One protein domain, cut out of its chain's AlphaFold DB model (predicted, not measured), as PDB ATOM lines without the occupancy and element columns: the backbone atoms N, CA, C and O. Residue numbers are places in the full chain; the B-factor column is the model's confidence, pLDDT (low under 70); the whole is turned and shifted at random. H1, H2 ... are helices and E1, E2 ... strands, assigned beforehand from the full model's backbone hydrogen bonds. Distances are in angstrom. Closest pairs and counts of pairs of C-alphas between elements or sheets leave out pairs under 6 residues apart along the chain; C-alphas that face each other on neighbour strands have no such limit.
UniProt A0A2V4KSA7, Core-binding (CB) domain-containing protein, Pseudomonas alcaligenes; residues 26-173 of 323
ATOM      1  N   ALA A  26     -34.463 -13.254  19.391       70.94
ATOM      2  CA  ALA A  26     -34.780 -14.434  18.596       70.94
ATOM      3  C   ALA A  26     -35.020 -15.630  19.527       70.94
ATOM      4  O   ALA A  26     -34.461 -15.676  20.623       70.94
ATOM      5  N   LYS A  27     -35.808 -16.616  19.071       69.25
ATOM      6  CA  LYS A  27     -36.137 -17.813  19.861       69.25
ATOM      7  C   LYS A  27     -34.852 -18.439  20.427       69.25
ATOM      8  O   LYS A  27     -34.038 -18.929  19.635       69.25
ATOM      9  N   PRO A  28     -34.650 -18.417  21.759       73.94
ATOM     10  CA  PRO A  28     -33.472 -19.015  22.364       73.94
ATOM     11  C   PRO A  28     -33.433 -20.506  22.061       73.94
ATOM     12  O   PRO A  28     -34.473 -21.169  22.052       73.94
ATOM     13  N   TRP A  29     -32.242 -21.053  21.841       79.44
ATOM     14  CA  TRP A  29     -32.095 -22.493  21.663       79.44
ATOM     15  C   TRP A  29     -30.989 -23.061  22.536       79.44
ATOM     16  O   TRP A  29     -29.987 -22.416  22.859       79.44
ATOM     17  N   LEU A  30     -31.218 -24.305  22.938       82.38
ATOM     18  CA  LEU A  30     -30.316 -25.097  23.749       82.38
ATOM     19  C   LEU A  30     -29.364 -25.864  22.847       82.38
ATOM     20  O   LEU A  30     -29.783 -26.481  21.868       82.38
ATOM     21  N   PHE A  31     -28.095 -25.893  23.220       81.12
ATOM     22  CA  PHE A  31     -27.123 -26.764  22.576       81.12
ATOM     23  C   PHE A  31     -26.189 -27.383  23.616       81.12
ATOM     24  O   PHE A  31     -25.993 -26.847  24.708       81.12
ATOM     25  N   ARG A  32     -25.645 -28.557  23.299       84.56
ATOM     26  CA  ARG A  32     -24.768 -29.319  24.193       84.56
ATOM     27  C   ARG A  32     -23.327 -29.183  23.714       84.56
ATOM     28  O   ARG A  32     -23.046 -29.436  22.549       84.56
ATOM     29  N   ARG A  33     -22.411 -28.819  24.614       79.69
ATOM     30  CA  ARG A  33     -20.967 -28.732  24.344       79.69
ATOM     31  C   ARG A  33     -20.193 -29.323  25.523       79.69
ATOM     32  O   ARG A  33     -20.466 -28.976  26.668       79.69
ATOM     33  N   HIS A  34     -19.257 -30.240  25.261       81.94
ATOM     34  CA  HIS A  34     -18.476 -30.950  26.293       81.94
ATOM     35  C   HIS A  34     -19.342 -31.525  27.432       81.94
ATOM     36  O   HIS A  34     -19.087 -31.306  28.614       81.94
ATOM     37  N   GLY A  35     -20.443 -32.196  27.076       76.56
ATOM     38  CA  GLY A  35     -21.331 -32.843  28.047       76.56
ATOM     39  C   GLY A  35     -22.228 -31.902  28.863       76.56
ATOM     40  O   GLY A  35     -23.077 -32.407  29.592       76.56
ATOM     41  N   ARG A  36     -22.113 -30.574  28.714       81.19
ATOM     42  CA  ARG A  36     -22.933 -29.571  29.417       81.19
ATOM     43  C   ARG A  36     -23.842 -28.808  28.456       81.19
ATOM     44  O   ARG A  36     -23.482 -28.578  27.301       81.19
ATOM     45  N   TYR A  37     -25.017 -28.417  28.937       81.06
ATOM     46  CA  TYR A  37     -25.969 -27.606  28.185       81.06
ATOM     47  C   TYR A  37     -25.662 -26.115  28.291       81.06
ATOM     48  O   TYR A  37     -25.291 -25.611  29.355       81.06
ATOM     49  N   TYR A  38     -25.855 -25.425  27.172       82.25
ATOM     50  CA  TYR A  38     -25.717 -23.987  27.026       82.25
ATOM     51  C   TYR A  38     -27.000 -23.414  26.425       82.25
ATOM     52  O   TYR A  38     -27.581 -24.009  25.516       82.25
ATOM     53  N   LEU A  39     -27.418 -22.253  26.921       80.06
ATOM     54  CA  LEU A  39     -28.494 -21.452  26.353       80.06
ATOM     55  C   LEU A  39     -27.892 -20.375  25.456       80.06
ATOM     56  O   LEU A  39     -27.020 -19.625  25.896       80.06
ATOM     57  N   ARG A  40     -28.347 -20.300  24.207       79.94
ATOM     58  CA  ARG A  40     -27.896 -19.289  23.255       79.94
ATOM     59  C   ARG A  40     -28.967 -18.219  23.067       79.94
ATOM     60  O   ARG A  40     -30.108 -18.543  22.746       79.94
ATOM     61  N   LEU A  41     -28.576 -16.966  23.270       76.19
ATOM     62  CA  LEU A  41     -29.417 -15.779  23.144       76.19
ATOM     63  C   LEU A  41     -28.905 -14.930  21.979       76.19
ATOM     64  O   LEU A  41     -27.694 -14.813  21.769       76.19
ATOM     65  N   ARG A  42     -29.830 -14.363  21.205       73.25
ATOM     66  CA  ARG A  42     -29.520 -13.495  20.066       73.25
ATOM     67  C   ARG A  42     -30.605 -12.423  19.935       73.25
ATOM     68  O   ARG A  42     -31.778 -12.795  19.983       73.25
ATOM     69  N   PRO A  43     -30.259 -11.150  19.697       73.56
ATOM     70  CA  PRO A  43     -31.226 -10.142  19.276       73.56
ATOM     71  C   PRO A  43     -31.902 -10.529  17.951       73.56
ATOM     72  O   PRO A  43     -31.288 -11.066  17.024       73.56
ATOM     73  N   ARG A  44     -33.203 -10.288  17.845       60.22
ATOM     74  CA  ARG A  44     -33.987 -10.483  16.625       60.22
ATOM     75  C   ARG A  44     -33.484  -9.486  15.578       60.22
ATOM     76  O   ARG A  44     -33.127  -8.361  15.896       60.22
ATOM     77  N   ASN A  45     -33.400  -9.933  14.326       60.38
ATOM     78  CA  ASN A  45     -32.871  -9.183  13.175       60.38
ATOM     79  C   ASN A  45     -31.360  -8.851  13.176       60.38
ATOM     80  O   ASN A  45     -30.879  -8.331  12.175       60.38
ATOM     81  N   GLN A  46     -30.572  -9.244  14.186       59.59
ATOM     82  CA  GLN A  46     -29.103  -9.104  14.153       59.59
ATOM     83  C   GLN A  46     -28.403 -10.449  13.918       59.59
ATOM     84  O   GLN A  46     -28.639 -11.419  14.636       59.59
ATOM     85  N   ARG A  47     -27.538 -10.544  12.897       55.00
ATOM     86  CA  ARG A  47     -26.760 -11.770  12.599       55.00
ATOM     87  C   ARG A  47     -25.513 -11.931  13.486       55.00
ATOM     88  O   ARG A  47     -24.995 -13.039  13.595       55.00
ATOM     89  N   LEU A  48     -25.067 -10.853  14.128       48.91
ATOM     90  CA  LEU A  48     -23.884 -10.776  14.992       48.91
ATOM     91  C   LEU A  48     -24.326 -10.462  16.436       48.91
ATOM     92  O   LEU A  48     -25.387  -9.876  16.623       48.91
ATOM     93  N   GLY A  49     -23.557 -10.892  17.446       56.25
ATOM     94  CA  GLY A  49     -23.920 -10.729  18.869       56.25
ATOM     95  C   GLY A  49     -24.610 -11.954  19.484       56.25
ATOM     96  O   GLY A  49     -25.715 -11.869  20.018       56.25
ATOM     97  N   VAL A  50     -23.982 -13.128  19.367       61.22
ATOM     98  CA  VAL A  50     -24.504 -14.381  19.928       61.22
ATOM     99  C   VAL A  50     -23.934 -14.612  21.326       61.22
ATOM    100  O   VAL A  50     -22.753 -14.924  21.475       61.22
ATOM    101  N   TYR A  51     -24.789 -14.561  22.343       70.06
ATOM    102  CA  TYR A  51     -24.400 -14.782  23.736       70.06
ATOM    103  C   TYR A  51     -24.707 -16.222  24.139       70.06
ATOM    104  O   TYR A  51     -25.795 -16.735  23.879       70.06
ATOM    105  N   SER A  52     -23.735 -16.915  24.738       70.38
ATOM    106  CA  SER A  52     -23.882 -18.316  25.153       70.38
ATOM    107  C   SER A  52     -23.704 -18.448  26.661       70.38
ATOM    108  O   SER A  52     -22.731 -17.963  27.226       70.38
ATOM    109  N   VAL A  53     -24.640 -19.138  27.303       68.69
ATOM    110  CA  VAL A  53     -24.783 -19.177  28.760       68.69
ATOM    111  C   VAL A  53     -24.667 -20.620  29.207       68.69
ATOM    112  O   VAL A  53     -25.511 -21.442  28.859       68.69
ATOM    113  N   ALA A  54     -23.630 -20.956  29.970       74.94
ATOM    114  CA  ALA A  54     -23.470 -22.308  30.492       74.94
ATOM    115  C   ALA A  54     -24.512 -22.588  31.585       74.94
ATOM    116  O   ALA A  54     -24.469 -21.987  32.655       74.94
ATOM    117  N   LEU A  55     -25.393 -23.564  31.366       72.25
ATOM    118  CA  LEU A  55     -26.418 -23.958  32.344       72.25
ATOM    119  C   LEU A  55     -25.881 -24.920  33.412       72.25
ATOM    120  O   LEU A  55     -26.610 -25.325  34.312       72.25
ATOM    121  N   ARG A  56     -24.601 -25.311  33.303       72.19
ATOM    122  CA  ARG A  56     -23.876 -26.190  34.244       72.19
ATOM    123  C   ARG A  56     -24.564 -27.533  34.534       72.19
ATOM    124  O   ARG A  56     -24.229 -28.187  35.513       72.19
ATOM    125  N   THR A  57     -25.451 -27.979  33.650       68.75
ATOM    126  CA  THR A  57     -26.143 -29.269  33.740       68.75
ATOM    127  C   THR A  57     -25.831 -30.138  32.526       68.75
ATOM    128  O   THR A  57     -25.636 -29.628  31.421       68.75
ATOM    129  N   SER A  58     -25.763 -31.453  32.731       75.12
ATOM    130  CA  SER A  58     -25.639 -32.472  31.681       75.12
ATOM    131  C   SER A  58     -26.986 -33.075  31.273       75.12
ATOM    132  O   SER A  58     -27.040 -33.812  30.291       75.12
ATOM    133  N   SER A  59     -28.066 -32.748  31.991       75.94
ATOM    134  CA  SER A  59     -29.417 -33.239  31.721       75.94
ATOM    135  C   SER A  59     -30.203 -32.256  30.853       75.94
ATOM    136  O   SER A  59     -30.293 -31.067  31.171       75.94
ATOM    137  N   ARG A  60     -30.806 -32.760  29.767       73.50
ATOM    138  CA  ARG A  60     -31.627 -31.962  28.841       73.50
ATOM    139  C   ARG A  60     -32.868 -31.400  29.525       73.50
ATOM    140  O   ARG A  60     -33.187 -30.237  29.311       73.50
ATOM    141  N   SER A  61     -33.552 -32.208  30.334       66.94
ATOM    142  CA  SER A  61     -34.784 -31.800  31.021       66.94
ATOM    143  C   SER A  61     -34.514 -30.662  32.004       66.94
ATOM    144  O   SER A  61     -35.195 -29.640  31.972       66.94
ATOM    145  N   VAL A  62     -33.442 -30.783  32.791       67.12
ATOM    146  CA  VAL A  62     -32.988 -29.728  33.709       67.12
ATOM    147  C   VAL A  62     -32.580 -28.475  32.933       67.12
ATOM    148  O   VAL A  62     -32.939 -27.371  33.319       67.12
ATOM    149  N   ALA A  63     -31.875 -28.621  31.807       69.62
ATOM    150  CA  ALA A  63     -31.468 -27.486  30.980       69.62
ATOM    151  C   ALA A  63     -32.662 -26.707  30.400       69.62
ATOM    152  O   ALA A  63     -32.650 -25.475  30.398       69.62
ATOM    153  N   VAL A  64     -33.692 -27.418  29.931       74.50
ATOM    154  CA  VAL A  64     -34.946 -26.826  29.439       74.50
ATOM    155  C   VAL A  64     -35.676 -26.095  30.563       74.50
ATOM    156  O   VAL A  64     -36.061 -24.944  30.378       74.50
ATOM    157  N   SER A  65     -35.806 -26.725  31.733       68.56
ATOM    158  CA  SER A  65     -36.459 -26.127  32.904       68.56
ATOM    159  C   SER A  65     -35.746 -24.852  33.375       68.56
ATOM    160  O   SER A  65     -36.374 -23.801  33.480       68.56
ATOM    161  N   VAL A  66     -34.418 -24.897  33.541       67.81
ATOM    162  CA  VAL A  66     -33.612 -23.733  33.951       67.81
ATOM    163  C   VAL A  66     -33.681 -22.610  32.915       67.81
ATOM    164  O   VAL A  66     -33.786 -21.444  33.280       67.81
ATOM    165  N   THR A  67     -33.649 -22.943  31.622       75.88
ATOM    166  CA  THR A  67     -33.806 -21.952  30.546       75.88
ATOM    167  C   THR A  67     -35.153 -21.250  30.637       75.88
ATOM    168  O   THR A  67     -35.197 -20.024  30.606       75.88
ATOM    169  N   LYS A  68     -36.239 -22.022  30.774       74.69
ATOM    170  CA  LYS A  68     -37.595 -21.484  30.899       74.69
ATOM    171  C   LYS A  68     -37.692 -20.540  32.100       74.69
ATOM    172  O   LYS A  68     -38.160 -19.422  31.931       74.69
ATOM    173  N   ALA A  69     -37.165 -20.952  33.254       70.31
ATOM    174  CA  ALA A  69     -37.156 -20.135  34.465       70.31
ATOM    175  C   ALA A  69     -36.357 -18.828  34.297       70.31
ATOM    176  O   ALA A  69     -36.808 -17.776  34.736       70.31
ATOM    177  N   ILE A  70     -35.195 -18.866  33.628       75.31
ATOM    178  CA  ILE A  70     -34.388 -17.662  33.358       75.31
ATOM    179  C   ILE A  70     -35.134 -16.694  32.443       75.31
ATOM    180  O   ILE A  70     -35.209 -15.513  32.764       75.31
ATOM    181  N   THR A  71     -35.694 -17.171  31.330       78.56
ATOM    182  CA  THR A  71     -36.447 -16.305  30.412       78.56
ATOM    183  C   THR A  71     -37.668 -15.702  31.107       78.56
ATOM    184  O   THR A  71     -37.869 -14.496  31.034       78.56
ATOM    185  N   GLN A  72     -38.419 -16.515  31.857       74.94
ATOM    186  CA  GLN A  72     -39.570 -16.046  32.630       74.94
ATOM    187  C   GLN A  72     -39.182 -14.981  33.656       74.94
ATOM    188  O   GLN A  72     -39.874 -13.978  33.757       74.94
ATOM    189  N   ALA A  73     -38.077 -15.153  34.386       73.38
ATOM    190  CA  ALA A  73     -37.616 -14.145  35.338       73.38
ATOM    191  C   ALA A  73     -37.174 -12.851  34.638       73.38
ATOM    192  O   ALA A  73     -37.509 -11.760  35.091       73.38
ATOM    193  N   LEU A  74     -36.459 -12.949  33.515       78.31
ATOM    194  CA  LEU A  74     -36.053 -11.770  32.754       78.31
ATOM    195  C   LEU A  74     -37.260 -10.952  32.263       78.31
ATOM    196  O   LEU A  74     -37.253  -9.727  32.378       78.31
ATOM    197  N   ASP A  75     -38.299 -11.629  31.768       77.19
ATOM    198  CA  ASP A  75     -39.547 -10.991  31.340       77.19
ATOM    199  C   ASP A  75     -40.319 -10.425  32.540       77.19
ATOM    200  O   ASP A  75     -40.687  -9.249  32.557       77.19
ATOM    201  N   HIS A  76     -40.519 -11.240  33.579       77.25
ATOM    202  CA  HIS A  76     -41.331 -10.889  34.739       77.25
ATOM    203  C   HIS A  76     -40.775  -9.676  35.490       77.25
ATOM    204  O   HIS A  76     -41.552  -8.795  35.855       77.25
ATOM    205  N   PHE A  77     -39.451  -9.582  35.647       81.44
ATOM    206  CA  PHE A  77     -38.766  -8.468  36.312       81.44
ATOM    207  C   PHE A  77     -38.323  -7.350  35.351       81.44
ATOM    208  O   PHE A  77     -37.651  -6.416  35.778       81.44
ATOM    209  N   ARG A  78     -38.689  -7.427  34.060       80.75
ATOM    210  CA  ARG A  78     -38.309  -6.456  33.011       80.75
ATOM    211  C   ARG A  78     -36.797  -6.220  32.877       80.75
ATOM    212  O   ARG A  78     -36.355  -5.173  32.418       80.75
ATOM    213  N   LEU A  79     -35.995  -7.235  33.184       79.56
ATOM    214  CA  LEU A  79     -34.530  -7.189  33.099       79.56
ATOM    215  C   LEU A  79     -34.003  -7.341  31.659       79.56
ATOM    216  O   LEU A  79     -32.799  -7.329  31.430       79.56
ATOM    217  N   ASN A  80     -34.894  -7.492  30.676       74.94
ATOM    218  CA  ASN A  80     -34.543  -7.565  29.255       74.94
ATOM    219  C   ASN A  80     -34.251  -6.200  28.611       74.94
ATOM    220  O   ASN A  80     -33.797  -6.166  27.468       74.94
ATOM    221  N   ASN A  81     -34.520  -5.090  29.307       74.00
ATOM    222  CA  ASN A  81     -34.210  -3.747  28.825       74.00
ATOM    223  C   ASN A  81     -32.969  -3.196  29.557       74.00
ATOM    224  O   ASN A  81     -33.087  -2.888  30.745       74.00
ATOM    225  N   PRO A  82     -31.797  -3.084  28.898       71.25
ATOM    226  CA  PRO A  82     -30.577  -2.555  29.520       71.25
ATOM    227  C   PRO A  82     -30.696  -1.078  29.919       71.25
ATOM    228  O   PRO A  82     -30.051  -0.665  30.876       71.25
ATOM    229  N   GLU A  83     -31.565  -0.322  29.243       70.06
ATOM    230  CA  GLU A  83     -31.828   1.101  29.505       70.06
ATOM    231  C   GLU A  83     -32.916   1.321  30.570       70.06
ATOM    232  O   GLU A  83     -33.352   2.450  30.787       70.06
ATOM    233  N   ALA A  84     -33.418   0.254  31.207       75.75
ATOM    234  CA  ALA A  84     -34.439   0.383  32.239       75.75
ATOM    235  C   ALA A  84     -33.883   1.152  33.442       75.75
ATOM    236  O   ALA A  84     -32.903   0.731  34.063       75.75
ATOM    237  N   THR A  85     -34.540   2.258  33.774       82.94
ATOM    238  CA  THR A  85     -34.151   3.113  34.896       82.94
ATOM    239  C   THR A  85     -34.638   2.529  36.221       82.94
ATOM    240  O   THR A  85     -35.620   1.778  36.269       82.94
ATOM    241  N   TRP A  86     -33.983   2.891  37.328       87.75
ATOM    242  CA  TRP A  86     -34.437   2.472  38.655       87.75
ATOM    243  C   TRP A  86     -35.931   2.745  38.923       87.75
ATOM    244  O   TRP A  86     -36.597   1.816  39.374       87.75
ATOM    245  N   PRO A  87     -36.513   3.926  38.624       87.44
ATOM    246  CA  PRO A  87     -37.942   4.167  38.836       87.44
ATOM    247  C   PRO A  87     -38.856   3.183  38.093       87.44
ATOM    248  O   PRO A  87     -39.835   2.705  38.666       87.44
ATOM    249  N   GLU A  88     -38.524   2.821  36.850       81.44
ATOM    250  CA  GLU A  88     -39.294   1.851  36.060       81.44
ATOM    251  C   GLU A  88     -39.211   0.435  36.644       81.44
ATOM    252  O   GLU A  88     -40.220  -0.271  36.750       81.44
ATOM    253  N   LEU A  89     -38.006   0.018  37.042       85.62
ATOM    254  CA  LEU A  89     -37.774  -1.285  37.664       85.62
ATOM    255  C   LEU A  89     -38.437  -1.361  39.042       85.62
ATOM    256  O   LEU A  89     -39.074  -2.360  39.366       85.62
ATOM    257  N   ARG A  90     -38.352  -0.288  39.825       88.62
ATOM    258  CA  ARG A  90     -39.000  -0.135  41.129       88.62
ATOM    259  C   ARG A  90     -40.516  -0.226  41.021       88.62
ATOM    260  O   ARG A  90     -41.108  -1.034  41.727       88.62
ATOM    261  N   ALA A  91     -41.134   0.528  40.111       86.62
ATOM    262  CA  ALA A  91     -42.574   0.449  39.865       86.62
ATOM    263  C   ALA A  91     -42.998  -0.983  39.511       86.62
ATOM    264  O   ALA A  91     -44.002  -1.486  40.008       86.62
ATOM    265  N   ARG A  92     -42.188  -1.691  38.711       89.75
ATOM    266  CA  ARG A  92     -42.444  -3.101  38.411       89.75
ATOM    267  C   ARG A  92     -42.312  -4.002  39.643       89.75
ATOM    268  O   ARG A  92     -43.124  -4.907  39.796       89.75
ATOM    269  N   LEU A  93     -41.315  -3.784  40.496       89.12
ATOM    270  CA  LEU A  93     -41.108  -4.564  41.721       89.12
ATOM    271  C   LEU A  93     -42.258  -4.393  42.719       89.12
ATOM    272  O   LEU A  93     -42.652  -5.383  43.326       89.12
ATOM    273  N   ILE A  94     -42.820  -3.184  42.840       87.88
ATOM    274  CA  ILE A  94     -44.017  -2.924  43.659       87.88
ATOM    275  C   ILE A  94     -45.181  -3.777  43.157       87.88
ATOM    276  O   ILE A  94     -45.706  -4.579  43.922       87.88
ATOM    277  N   VAL A  95     -45.488  -3.705  41.857       87.12
ATOM    278  CA  VAL A  95     -46.561  -4.509  41.246       87.12
ATOM    279  C   VAL A  95     -46.347  -6.004  41.493       87.12
ATOM    280  O   VAL A  95     -47.280  -6.704  41.853       87.12
ATOM    281  N   ILE A  96     -45.116  -6.513  41.356       84.38
ATOM    282  CA  ILE A  96     -44.821  -7.932  41.622       84.38
ATOM    283  C   ILE A  96     -45.075  -8.289  43.092       84.38
ATOM    284  O   ILE A  96     -45.601  -9.364  43.380       84.38
ATOM    285  N   ALA A  97     -44.673  -7.425  44.025       84.44
ATOM    286  CA  ALA A  97     -44.875  -7.661  45.449       84.44
ATOM    287  C   ALA A  97     -46.366  -7.621  45.825       84.44
ATOM    288  O   ALA A  97     -46.820  -8.480  46.580       84.44
ATOM    289  N   GLU A  98     -47.128  -6.687  45.256       83.69
ATOM    290  CA  GLU A  98     -48.583  -6.590  45.404       83.69
ATOM    291  C   GLU A  98     -49.300  -7.797  44.789       83.69
ATOM    292  O   GLU A  98     -50.146  -8.398  45.449       83.69
ATOM    293  N   ASP A  99     -48.910  -8.226  43.585       82.56
ATOM    294  CA  ASP A  99     -49.430  -9.437  42.941       82.56
ATOM    295  C   ASP A  99     -49.207 -10.654  43.850       82.56
ATOM    296  O   ASP A  99     -50.130 -11.428  44.101       82.56
ATOM    297  N   CYS A 100     -48.000 -10.798  44.411       80.69
ATOM    298  CA  CYS A 100     -47.679 -11.862  45.365       80.69
ATOM    299  C   CYS A 100     -48.505 -11.771  46.657       80.69
ATOM    300  O   CYS A 100     -48.759 -12.803  47.276       80.69
ATOM    301  N   LEU A 101     -48.921 -10.568  47.066       80.00
ATOM    302  CA  LEU A 101     -49.794 -10.339  48.217       80.00
ATOM    303  C   LEU A 101     -51.273 -10.624  47.902       80.00
ATOM    304  O   LEU A 101     -52.033 -10.961  48.808       80.00
ATOM    305  N   ALA A 102     -51.678 -10.514  46.639       78.12
ATOM    306  CA  ALA A 102     -53.048 -10.733  46.187       78.12
ATOM    307  C   ALA A 102     -53.372 -12.210  45.898       78.12
ATOM    308  O   ALA A 102     -54.548 -12.572  45.871       78.12
ATOM    309  N   VAL A 103     -52.366 -13.076  45.699       73.69
ATOM    310  CA  VAL A 103     -52.588 -14.516  45.459       73.69
ATOM    311  C   VAL A 103     -53.371 -15.138  46.622       73.69
ATOM    312  O   VAL A 103     -52.952 -15.053  47.773       73.69
ATOM    313  N   SER A 104     -54.497 -15.794  46.358       66.56
ATOM    314  CA  SER A 104     -55.205 -16.551  47.396       66.56
ATOM    315  C   SER A 104     -54.438 -17.830  47.741       66.56
ATOM    316  O   SER A 104     -54.146 -18.621  46.847       66.56
ATOM    317  N   HIS A 105     -54.145 -18.024  49.026       63.31
ATOM    318  CA  HIS A 105     -53.559 -19.246  49.588       63.31
ATOM    319  C   HIS A 105     -54.592 -19.952  50.475       63.31
ATOM    320  O   HIS A 105     -55.486 -19.285  51.007       63.31
ATOM    321  N   GLY A 106     -54.506 -21.276  50.623       50.16
ATOM    322  CA  GLY A 106     -55.495 -22.077  51.362       50.16
ATOM    323  C   GLY A 106     -55.988 -23.337  50.644       50.16
ATOM    324  O   GLY A 106     -56.858 -24.029  51.168       50.16
ATOM    325  N   ASP A 107     -55.444 -23.634  49.463       56.56
ATOM    326  CA  ASP A 107     -55.527 -24.948  48.821       56.56
ATOM    327  C   ASP A 107     -54.103 -25.517  48.749       56.56
ATOM    328  O   ASP A 107     -53.262 -25.001  48.005       56.56
ATOM    329  N   ASP A 108     -53.837 -26.577  49.520       46.50
ATOM    330  CA  ASP A 108     -52.507 -27.176  49.708       46.50
ATOM    331  C   ASP A 108     -51.789 -27.483  48.375       46.50
ATOM    332  O   ASP A 108     -50.559 -27.404  48.277       46.50
ATOM    333  N   GLY A 109     -52.542 -27.812  47.315       41.75
ATOM    334  CA  GLY A 109     -51.987 -28.065  45.981       41.75
ATOM    335  C   GLY A 109     -51.520 -26.799  45.250       41.75
ATOM    336  O   GLY A 109     -50.488 -26.817  44.569       41.75
ATOM    337  N   MET A 110     -52.248 -25.692  45.408       49.25
ATOM    338  CA  MET A 110     -51.917 -24.393  44.813       49.25
ATOM    339  C   MET A 110     -50.765 -23.707  45.549       49.25
ATOM    340  O   MET A 110     -49.898 -23.103  44.910       49.25
ATOM    341  N   ASP A 111     -50.695 -23.875  46.869       54.84
ATOM    342  CA  ASP A 111     -49.652 -23.278  47.708       54.84
ATOM    343  C   ASP A 111     -48.279 -23.906  47.440       54.84
ATOM    344  O   ASP A 111     -47.267 -23.201  47.323       54.84
ATOM    345  N   TRP A 112     -48.242 -25.222  47.213       50.91
ATOM    346  CA  TRP A 112     -47.032 -25.914  46.769       50.91
ATOM    347  C   TRP A 112     -46.560 -25.439  45.384       50.91
ATOM    348  O   TRP A 112     -45.369 -25.177  45.182       50.91
ATOM    349  N   ALA A 113     -47.481 -25.285  44.426       54.59
ATOM    350  CA  ALA A 113     -47.155 -24.830  43.073       54.59
ATOM    351  C   ALA A 113     -46.652 -23.372  43.045       54.59
ATOM    352  O   ALA A 113     -45.707 -23.053  42.312       54.59
ATOM    353  N   ALA A 114     -47.242 -22.495  43.862       60.16
ATOM    354  CA  ALA A 114     -46.789 -21.118  44.046       60.16
ATOM    355  C   ALA A 114     -45.385 -21.073  44.670       60.16
ATOM    356  O   ALA A 114     -44.492 -20.419  44.128       60.16
ATOM    357  N   SER A 115     -45.152 -21.856  45.727       65.94
ATOM    358  CA  SER A 115     -43.856 -21.944  46.414       65.94
ATOM    359  C   SER A 115     -42.727 -22.407  45.487       65.94
ATOM    360  O   SER A 115     -41.653 -21.801  45.411       65.94
ATOM    361  N   GLU A 116     -42.977 -23.451  44.694       66.94
ATOM    362  CA  GLU A 116     -42.011 -23.934  43.705       66.94
ATOM    363  C   GLU A 116     -41.740 -22.886  42.612       66.94
ATOM    364  O   GLU A 116     -40.602 -22.733  42.157       66.94
ATOM    365  N   SER A 117     -42.757 -22.105  42.240       63.91
ATOM    366  CA  SER A 117     -42.628 -21.008  41.279       63.91
ATOM    367  C   SER A 117     -41.767 -19.864  41.829       63.91
ATOM    368  O   SER A 117     -40.822 -19.440  41.155       63.91
ATOM    369  N   TYR A 118     -42.013 -19.413  43.064       77.12
ATOM    370  CA  TYR A 118     -41.205 -18.384  43.733       77.12
ATOM    371  C   TYR A 118     -39.751 -18.830  43.889       77.12
ATOM    372  O   TYR A 118     -38.820 -18.097  43.542       77.12
ATOM    373  N   ARG A 119     -39.539 -20.081  44.316       73.94
ATOM    374  CA  ARG A 119     -38.207 -20.692  44.403       73.94
ATOM    375  C   ARG A 119     -37.516 -20.736  43.040       73.94
ATOM    376  O   ARG A 119     -36.323 -20.434  42.940       73.94
ATOM    377  N   GLY A 120     -38.251 -21.088  41.987       68.25
ATOM    378  CA  GLY A 120     -37.769 -21.083  40.608       68.25
ATOM    379  C   GLY A 120     -37.301 -19.696  40.156       68.25
ATOM    380  O   GLY A 120     -36.189 -19.562  39.638       68.25
ATOM    381  N   MET A 121     -38.104 -18.659  40.412       73.94
ATOM    382  CA  MET A 121     -37.782 -17.266  40.077       73.94
ATOM    383  C   MET A 121     -36.600 -16.730  40.887       73.94
ATOM    384  O   MET A 121     -35.689 -16.133  40.312       73.94
ATOM    385  N   TYR A 122     -36.531 -17.027  42.186       79.81
ATOM    386  CA  TYR A 122     -35.374 -16.707  43.024       79.81
ATOM    387  C   TYR A 122     -34.079 -17.307  42.453       79.81
ATOM    388  O   TYR A 122     -33.072 -16.613  42.283       79.81
ATOM    389  N   LEU A 123     -34.097 -18.599  42.104       74.69
ATOM    390  CA  LEU A 123     -32.928 -19.266  41.532       74.69
ATOM    391  C   LEU A 123     -32.548 -18.682  40.168       74.69
ATOM    392  O   LEU A 123     -31.357 -18.532  39.891       74.69
ATOM    393  N   ALA A 124     -33.527 -18.329  39.336       73.25
ATOM    394  CA  ALA A 124     -33.296 -17.670  38.057       73.25
ATOM    395  C   ALA A 124     -32.626 -16.298  38.237       73.25
ATOM    396  O   ALA A 124     -31.566 -16.065  37.650       73.25
ATOM    397  N   LEU A 125     -33.157 -15.442  39.116       79.94
ATOM    398  CA  LEU A 125     -32.563 -14.148  39.471       79.94
ATOM    399  C   LEU A 125     -31.139 -14.299  40.009       79.94
ATOM    400  O   LEU A 125     -30.246 -13.542  39.633       79.94
ATOM    401  N   ARG A 126     -30.885 -15.317  40.836       82.81
ATOM    402  CA  ARG A 126     -29.539 -15.616  41.340       82.81
ATOM    403  C   ARG A 126     -28.562 -15.998  40.229       82.81
ATOM    404  O   ARG A 126     -27.368 -15.733  40.350       82.81
ATOM    405  N   GLN A 127     -29.023 -16.660  39.169       73.69
ATOM    406  CA  GLN A 127     -28.172 -16.956  38.012       73.69
ATOM    407  C   GLN A 127     -27.986 -15.739  37.108       73.69
ATOM    408  O   GLN A 127     -26.900 -15.578  36.555       73.69
ATOM    409  N   ILE A 128     -29.003 -14.883  36.984       77.44
ATOM    410  CA  ILE A 128     -28.924 -13.614  36.253       77.44
ATOM    411  C   ILE A 128     -27.899 -12.688  36.925       77.44
ATOM    412  O   ILE A 128     -26.953 -12.267  36.269       77.44
ATOM    413  N   GLY A 129     -27.975 -12.491  38.245       76.19
ATOM    414  CA  GLY A 129     -27.065 -11.609  38.991       76.19
ATOM    415  C   GLY A 129     -25.599 -12.060  39.056       76.19
ATOM    416  O   GLY A 129     -24.736 -11.282  39.438       76.19
ATOM    417  N   LYS A 130     -25.278 -13.304  38.675       77.50
ATOM    418  CA  LYS A 130     -23.879 -13.764  38.540       77.50
ATOM    419  C   LYS A 130     -23.221 -13.323  37.239       77.50
ATOM    420  O   LYS A 130     -22.029 -13.570  37.052       77.50
ATOM    421  N   ARG A 131     -23.994 -12.787  36.301       67.19
ATOM    422  CA  ARG A 131     -23.457 -12.269  35.048       67.19
ATOM    423  C   ARG A 131     -22.876 -10.883  35.272       67.19
ATOM    424  O   ARG A 131     -23.239 -10.240  36.246       67.19
ATOM    425  N   GLY A 132     -21.976 -10.463  34.387       57.56
ATOM    426  CA  GLY A 132     -21.307  -9.155  34.412       57.56
ATOM    427  C   GLY A 132     -21.880  -8.141  33.416       57.56
ATOM    428  O   GLY A 132     -21.184  -7.194  33.078       57.56
ATOM    429  N   ASP A 133     -23.069  -8.393  32.864       73.38
ATOM    430  CA  ASP A 133     -23.669  -7.655  31.741       73.38
ATOM    431  C   ASP A 133     -24.897  -6.815  32.135       73.38
ATOM    432  O   ASP A 133     -25.603  -6.332  31.254       73.38
ATOM    433  N   LEU A 134     -25.162  -6.637  33.435       77.12
ATOM    434  CA  LEU A 134     -26.307  -5.865  33.930       77.12
ATOM    435  C   LEU A 134     -25.892  -4.447  34.340       77.12
ATOM    436  O   LEU A 134     -24.770  -4.222  34.797       77.12
ATOM    437  N   SER A 135     -26.818  -3.497  34.222       78.44
ATOM    438  CA  SER A 135     -26.644  -2.154  34.784       78.44
ATOM    439  C   SER A 135     -26.732  -2.175  36.318       78.44
ATOM    440  O   SER A 135     -27.243  -3.125  36.919       78.44
ATOM    441  N   ALA A 136     -26.246  -1.119  36.980       79.69
ATOM    442  CA  ALA A 136     -26.345  -0.987  38.437       79.69
ATOM    443  C   ALA A 136     -27.805  -1.076  38.924       79.69
ATOM    444  O   ALA A 136     -28.099  -1.793  39.885       79.69
ATOM    445  N   ASP A 137     -28.724  -0.437  38.199       79.19
ATOM    446  CA  ASP A 137     -30.162  -0.460  38.483       79.19
ATOM    447  C   ASP A 137     -30.755  -1.861  38.305       79.19
ATOM    448  O   ASP A 137     -31.550  -2.320  39.129       79.19
ATOM    449  N   GLN A 138     -30.317  -2.599  37.284       79.94
ATOM    450  CA  GLN A 138     -30.729  -3.986  37.082       79.94
ATOM    451  C   GLN A 138     -30.192  -4.919  38.171       79.94
ATOM    452  O   GLN A 138     -30.931  -5.782  38.645       79.94
ATOM    453  N   TYR A 139     -28.944  -4.752  38.627       82.44
ATOM    454  CA  TYR A 139     -28.429  -5.510  39.774       82.44
ATOM    455  C   TYR A 139     -29.221  -5.219  41.041       82.44
ATOM    456  O   TYR A 139     -29.543  -6.141  41.800       82.44
ATOM    457  N   ARG A 140     -29.578  -3.951  41.250       87.25
ATOM    458  CA  ARG A 140     -30.437  -3.556  42.357       87.25
ATOM    459  C   ARG A 140     -31.796  -4.244  42.268       87.25
ATOM    460  O   ARG A 140     -32.233  -4.856  43.242       87.25
ATOM    461  N   ALA A 141     -32.421  -4.217  41.093       84.00
ATOM    462  CA  ALA A 141     -33.705  -4.862  40.860       84.00
ATOM    463  C   ALA A 141     -33.649  -6.385  41.045       84.00
ATOM    464  O   ALA A 141     -34.558  -6.963  41.634       84.00
ATOM    465  N   VAL A 142     -32.558  -7.038  40.631       81.44
ATOM    466  CA  VAL A 142     -32.315  -8.466  40.896       81.44
ATOM    467  C   VAL A 142     -32.256  -8.750  42.397       81.44
ATOM    468  O   VAL A 142     -32.866  -9.715  42.855       81.44
ATOM    469  N   GLY A 143     -31.541  -7.926  43.168       84.19
ATOM    470  CA  GLY A 143     -31.428  -8.084  44.619       84.19
ATOM    471  C   GLY A 143     -32.767  -7.912  45.338       84.19
ATOM    472  O   GLY A 143     -33.141  -8.748  46.159       84.19
ATOM    473  N   VAL A 144     -33.526  -6.868  44.995       87.31
ATOM    474  CA  VAL A 144     -34.868  -6.639  45.559       87.31
ATOM    475  C   VAL A 144     -35.840  -7.735  45.125       87.31
ATOM    476  O   VAL A 144     -36.556  -8.280  45.960       87.31
ATOM    477  N   GLY A 145     -35.821  -8.134  43.852       83.31
ATOM    478  CA  GLY A 145     -36.654  -9.218  43.337       83.31
ATOM    479  C   GLY A 145     -36.413 -10.539  44.068       83.31
ATOM    480  O   GLY A 145     -37.367 -11.237  44.398       83.31
ATOM    481  N   GLN A 146     -35.160 -10.860  44.412       83.44
ATOM    482  CA  GLN A 146     -34.849 -12.033  45.239       83.44
ATOM    483  C   GLN A 146     -35.508 -11.949  46.622       83.44
ATOM    484  O   GLN A 146     -36.064 -12.946  47.075       83.44
ATOM    485  N   LYS A 147     -35.481 -10.774  47.266       83.75
ATOM    486  CA  LYS A 147     -36.136 -10.551  48.565       83.75
ATOM    487  C   LYS A 147     -37.654 -10.699  48.465       83.75
ATOM    488  O   LYS A 147     -38.239 -11.372  49.307       83.75
ATOM    489  N   ILE A 148     -38.272 -10.162  47.409       86.00
ATOM    490  CA  ILE A 148     -39.716 -10.307  47.159       86.00
ATOM    491  C   ILE A 148     -40.090 -11.782  46.997       86.00
ATOM    492  O   ILE A 148     -41.040 -12.226  47.625       86.00
ATOM    493  N   MET A 149     -39.335 -12.570  46.220       87.44
ATOM    494  CA  MET A 149     -39.635 -14.001  46.044       87.44
ATOM    495  C   MET A 149     -39.519 -14.797  47.352       87.44
ATOM    496  O   MET A 149     -40.320 -15.696  47.593       87.44
ATOM    497  N   VAL A 150     -38.550 -14.462  48.212       81.62
ATOM    498  CA  VAL A 150     -38.428 -15.073  49.547       81.62
ATOM    499  C   VAL A 150     -39.621 -14.695  50.427       81.62
ATOM    500  O   VAL A 150     -40.233 -15.569  51.036       81.62
ATOM    501  N   ALA A 151     -39.989 -13.413  50.455       79.12
ATOM    502  CA  ALA A 151     -41.116 -12.922  51.240       79.12
ATOM    503  C   ALA A 151     -42.472 -13.454  50.733       79.12
ATOM    504  O   ALA A 151     -43.345 -13.766  51.535       79.12
ATOM    505  N   ALA A 152     -42.635 -13.628  49.419       76.12
ATOM    506  CA  ALA A 152     -43.813 -14.243  48.810       76.12
ATOM    507  C   ALA A 152     -43.961 -15.720  49.205       76.12
ATOM    508  O   ALA A 152     -45.058 -16.162  49.533       76.12
ATOM    509  N   ASN A 153     -42.855 -16.471  49.252       77.12
ATOM    510  CA  ASN A 153     -42.878 -17.851  49.736       77.12
ATOM    511  C   ASN A 153     -43.253 -17.924  51.223       77.12
ATOM    512  O   ASN A 153     -44.065 -18.753  51.609       77.12
ATOM    513  N   ALA A 154     -42.713 -17.024  52.050       76.69
ATOM    514  CA  ALA A 154     -43.089 -16.936  53.462       76.69
ATOM    515  C   ALA A 154     -44.571 -16.549  53.649       76.69
ATOM    516  O   ALA A 154     -45.234 -17.053  54.556       76.69
ATOM    517  N   ARG A 155     -45.118 -15.701  52.765       81.88
ATOM    518  CA  ARG A 155     -46.541 -15.337  52.757       81.88
ATOM    519  C   ARG A 155     -47.442 -16.535  52.466       81.88
ATOM    520  O   ARG A 155     -48.475 -16.651  53.119       81.88
ATOM    521  N   ALA A 156     -47.060 -17.411  51.534       71.31
ATOM    522  CA  ALA A 156     -47.807 -18.641  51.250       71.31
ATOM    523  C   ALA A 156     -47.962 -19.530  52.500       71.31
ATOM    524  O   ALA A 156     -48.943 -20.249  52.634       71.31
ATOM    525  N   GLU A 157     -47.041 -19.408  53.458       68.31
ATOM    526  CA  GLU A 157     -47.053 -20.100  54.752       68.31
ATOM    527  C   GLU A 157     -47.698 -19.259  55.885       68.31
ATOM    528  O   GLU A 157     -47.632 -19.619  57.058       68.31
ATOM    529  N   GLY A 158     -48.320 -18.118  55.554       67.81
ATOM    530  CA  GLY A 158     -49.021 -17.219  56.482       67.81
ATOM    531  C   GLY A 158     -48.212 -16.008  56.973       67.81
ATOM    532  O   GLY A 158     -48.776 -15.096  57.586       67.81
ATOM    533  N   ASN A 159     -46.911 -15.932  56.677       75.75
ATOM    534  CA  ASN A 159     -46.043 -14.837  57.117       75.75
ATOM    535  C   ASN A 159     -45.928 -13.727  56.057       75.75
ATOM    536  O   ASN A 159     -45.036 -13.718  55.213       75.75
ATOM    537  N   HIS A 160     -46.843 -12.761  56.118       80.62
ATOM    538  CA  HIS A 160     -46.958 -11.660  55.155       80.62
ATOM    539  C   HIS A 160     -46.145 -10.404  55.528       80.62
ATOM    540  O   HIS A 160     -45.999  -9.506  54.697       80.62
ATOM    541  N   GLY A 161     -45.603 -10.323  56.750       78.94
ATOM    542  CA  GLY A 161     -45.027  -9.087  57.300       78.94
ATOM    543  C   GLY A 161     -43.828  -8.547  56.515       78.94
ATOM    544  O   GLY A 161     -43.743  -7.350  56.253       78.94
ATOM    545  N   GLU A 162     -42.927  -9.427  56.076       79.56
ATOM    546  CA  GLU A 162     -41.762  -9.027  55.275       79.56
ATOM    547  C   GLU A 162     -42.145  -8.527  53.879       79.56
ATOM    548  O   GLU A 162     -41.528  -7.592  53.370       79.56
ATOM    549  N   LEU A 163     -43.185  -9.103  53.269       81.88
ATOM    550  CA  LEU A 163     -43.645  -8.685  51.946       81.88
ATOM    551  C   LEU A 163     -44.267  -7.285  52.001       81.88
ATOM    552  O   LEU A 163     -43.932  -6.439  51.176       81.88
ATOM    553  N   VAL A 164     -45.097  -7.021  53.016       86.19
ATOM    554  CA  VAL A 164     -45.680  -5.691  53.264       86.19
ATOM    555  C   VAL A 164     -44.581  -4.665  53.537       86.19
ATOM    556  O   VAL A 164     -44.549  -3.612  52.907       86.19
ATOM    557  N   ARG A 165     -43.601  -5.007  54.382       89.50
ATOM    558  CA  ARG A 165     -42.458  -4.133  54.673       89.50
ATOM    559  C   ARG A 165     -41.662  -3.767  53.418       89.50
ATOM    560  O   ARG A 165     -41.207  -2.633  53.290       89.50
ATOM    561  N   LEU A 166     -41.468  -4.717  52.499       87.56
ATOM    562  CA  LEU A 166     -40.799  -4.458  51.222       87.56
ATOM    563  C   LEU A 166     -41.623  -3.533  50.322       87.56
ATOM    564  O   LEU A 166     -41.035  -2.656  49.695       87.56
ATOM    565  N   ILE A 167     -42.950  -3.689  50.283       89.25
ATOM    566  CA  ILE A 167     -43.844  -2.769  49.563       89.25
ATOM    567  C   ILE A 167     -43.706  -1.360  50.140       89.25
ATOM    568  O   ILE A 167     -43.438  -0.428  49.390       89.25
ATOM    569  N   ASP A 168     -43.770  -1.196  51.462       88.06
ATOM    570  CA  ASP A 168     -43.638   0.116  52.106       88.06
ATOM    571  C   ASP A 168     -42.284   0.770  51.817       88.06
ATOM    572  O   ASP A 168     -42.214   1.962  51.515       88.06
ATOM    573  N   GLN A 169     -41.192   0.004  51.870       89.06
ATOM    574  CA  GLN A 169     -39.858   0.501  51.526       89.06
ATOM    575  C   GLN A 169     -39.780   0.931  50.064       89.06
ATOM    576  O   GLN A 169     -39.247   1.997  49.758       89.06
ATOM    577  N   LEU A 170     -40.326   0.114  49.161       88.88
ATOM    578  CA  LEU A 170     -40.358   0.422  47.741       88.88
ATOM    579  C   LEU A 170     -41.339   1.536  47.413       88.88
ATOM    580  O   LEU A 170     -41.152   2.168  46.392       88.88
ATOM    581  N   THR A 171     -42.337   1.846  48.224       88.25
ATOM    582  CA  THR A 171     -43.250   2.969  47.960       88.25
ATOM    583  C   THR A 171     -42.694   4.275  48.521       88.25
ATOM    584  O   THR A 171     -42.753   5.305  47.854       88.25
ATOM    585  N   ASN A 172     -42.046   4.225  49.686       84.56
ATOM    586  CA  ASN A 172     -41.566   5.413  50.397       84.56
ATOM    587  C   ASN A 172     -40.117   5.812  50.072       84.56
ATOM    588  O   ASN A 172     -39.618   6.796  50.614       84.56
ATOM    589  N   GLU A 173     -39.416   5.074  49.207       76.75
ATOM    590  CA  GLU A 173     -38.057   5.444  48.814       76.75
ATOM    591  C   GLU A 173     -38.044   6.813  48.090       76.75
ATOM    592  O   GLU A 173     -38.742   6.979  47.079       76.75
TER     593      GLU A 173
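What this domain is: This is residues 26 to 173 of the 323 residues of the protein "Core-binding (CB) domain-containing protein" of Pseudomonas alcaligenes (UniProt A0A2V4KSA7). A small twisted sheet of three strands, E1 to E3, makes one end of the domain, with helix H1 over one of its faces and the other face bare. Beyond H1 lies a helical body in which H4 has H2, H3 and H5 packed on it, and the end of H3 crosses H1. The 148 printed residues hold three named strands and then five named helices, E1 E2 E3 H1 H2 H3 H4 H5; the sheet's order is E1, E2, E3, antiparallel throughout, and the class is mostly helix. The whole is compact, with a radius of gyration of the C-alphas of 16.6 A and spans of 45 by 36 by 23 A.

Where its parts are: E1 is residues 29 to 33, starting at C-alpha 29 (-32.095, -22.493, 21.663); E2 is residues 36 to 41 and E3 residues 51 to 54. H1, residues 60 to 76, is 23.9 A long, and H2, residues 86 to 102, is 24.0 A. H3, residues 108 to 128, measures 30.4 A, and H4, residues 136 to 156, 30.6 A. H5, residues 161 to 172, is 16.4 A long and ends at C-alpha 172 (-41.566, 5.413, 50.397).

How they stand to each other: E1, E2 and E3 form a meander, each strand the antiparallel neighbour of the one before. N 38 and O 31 are 2.8 A apart across the hairpin E1 and E2, and N 39 and O 53 are 2.8 A apart across the hairpin E2 and E3, both within hydrogen-bond range. The sheet is strongly twisted, only just, with C-alphas up to 4.1 A off its best plane. H1 is on the sheet at a height of 10.3 A, making two layers, a helix on one face of a sheet; the closest C-alphas of E2 and H1, those of Tyr 37 and Ala 63, are 6.2 A apart. H1 touches residues 120 to 128 of H3, about perpendicular at 84 degrees, closest at the C-alphas of Ile 70 and Ala 124, 4.8 A. H4 is the hub, touching three helices. H3 and H4 are a helical hairpin at a shallow tilt of 18 degrees, opposite ways, closest at the C-alphas of Tyr 118 and Met 149, 5.2 A. H2, H4 and H5 form a bundle, a group of three helices: H2 and H4 run the same way at 7 degrees, closest at the C-alphas of Trp 86 and Asp 137, 5.2 A, and H2 and H5 touch at the C-alphas of Ile 94 and Ile 167, 5.9 A. In H1 to H5 every O i to N i+4 pair is within hydrogen-bond range.

The domain as a whole: The C-alphas of Arg 47 and Gly 158, the two farthest apart, are 49.5 A apart. The printed part has no cut and no long link. Its mean pLDDT is 75.4; 34 residues are under 70, among them 44 to 50 and 104 to 117.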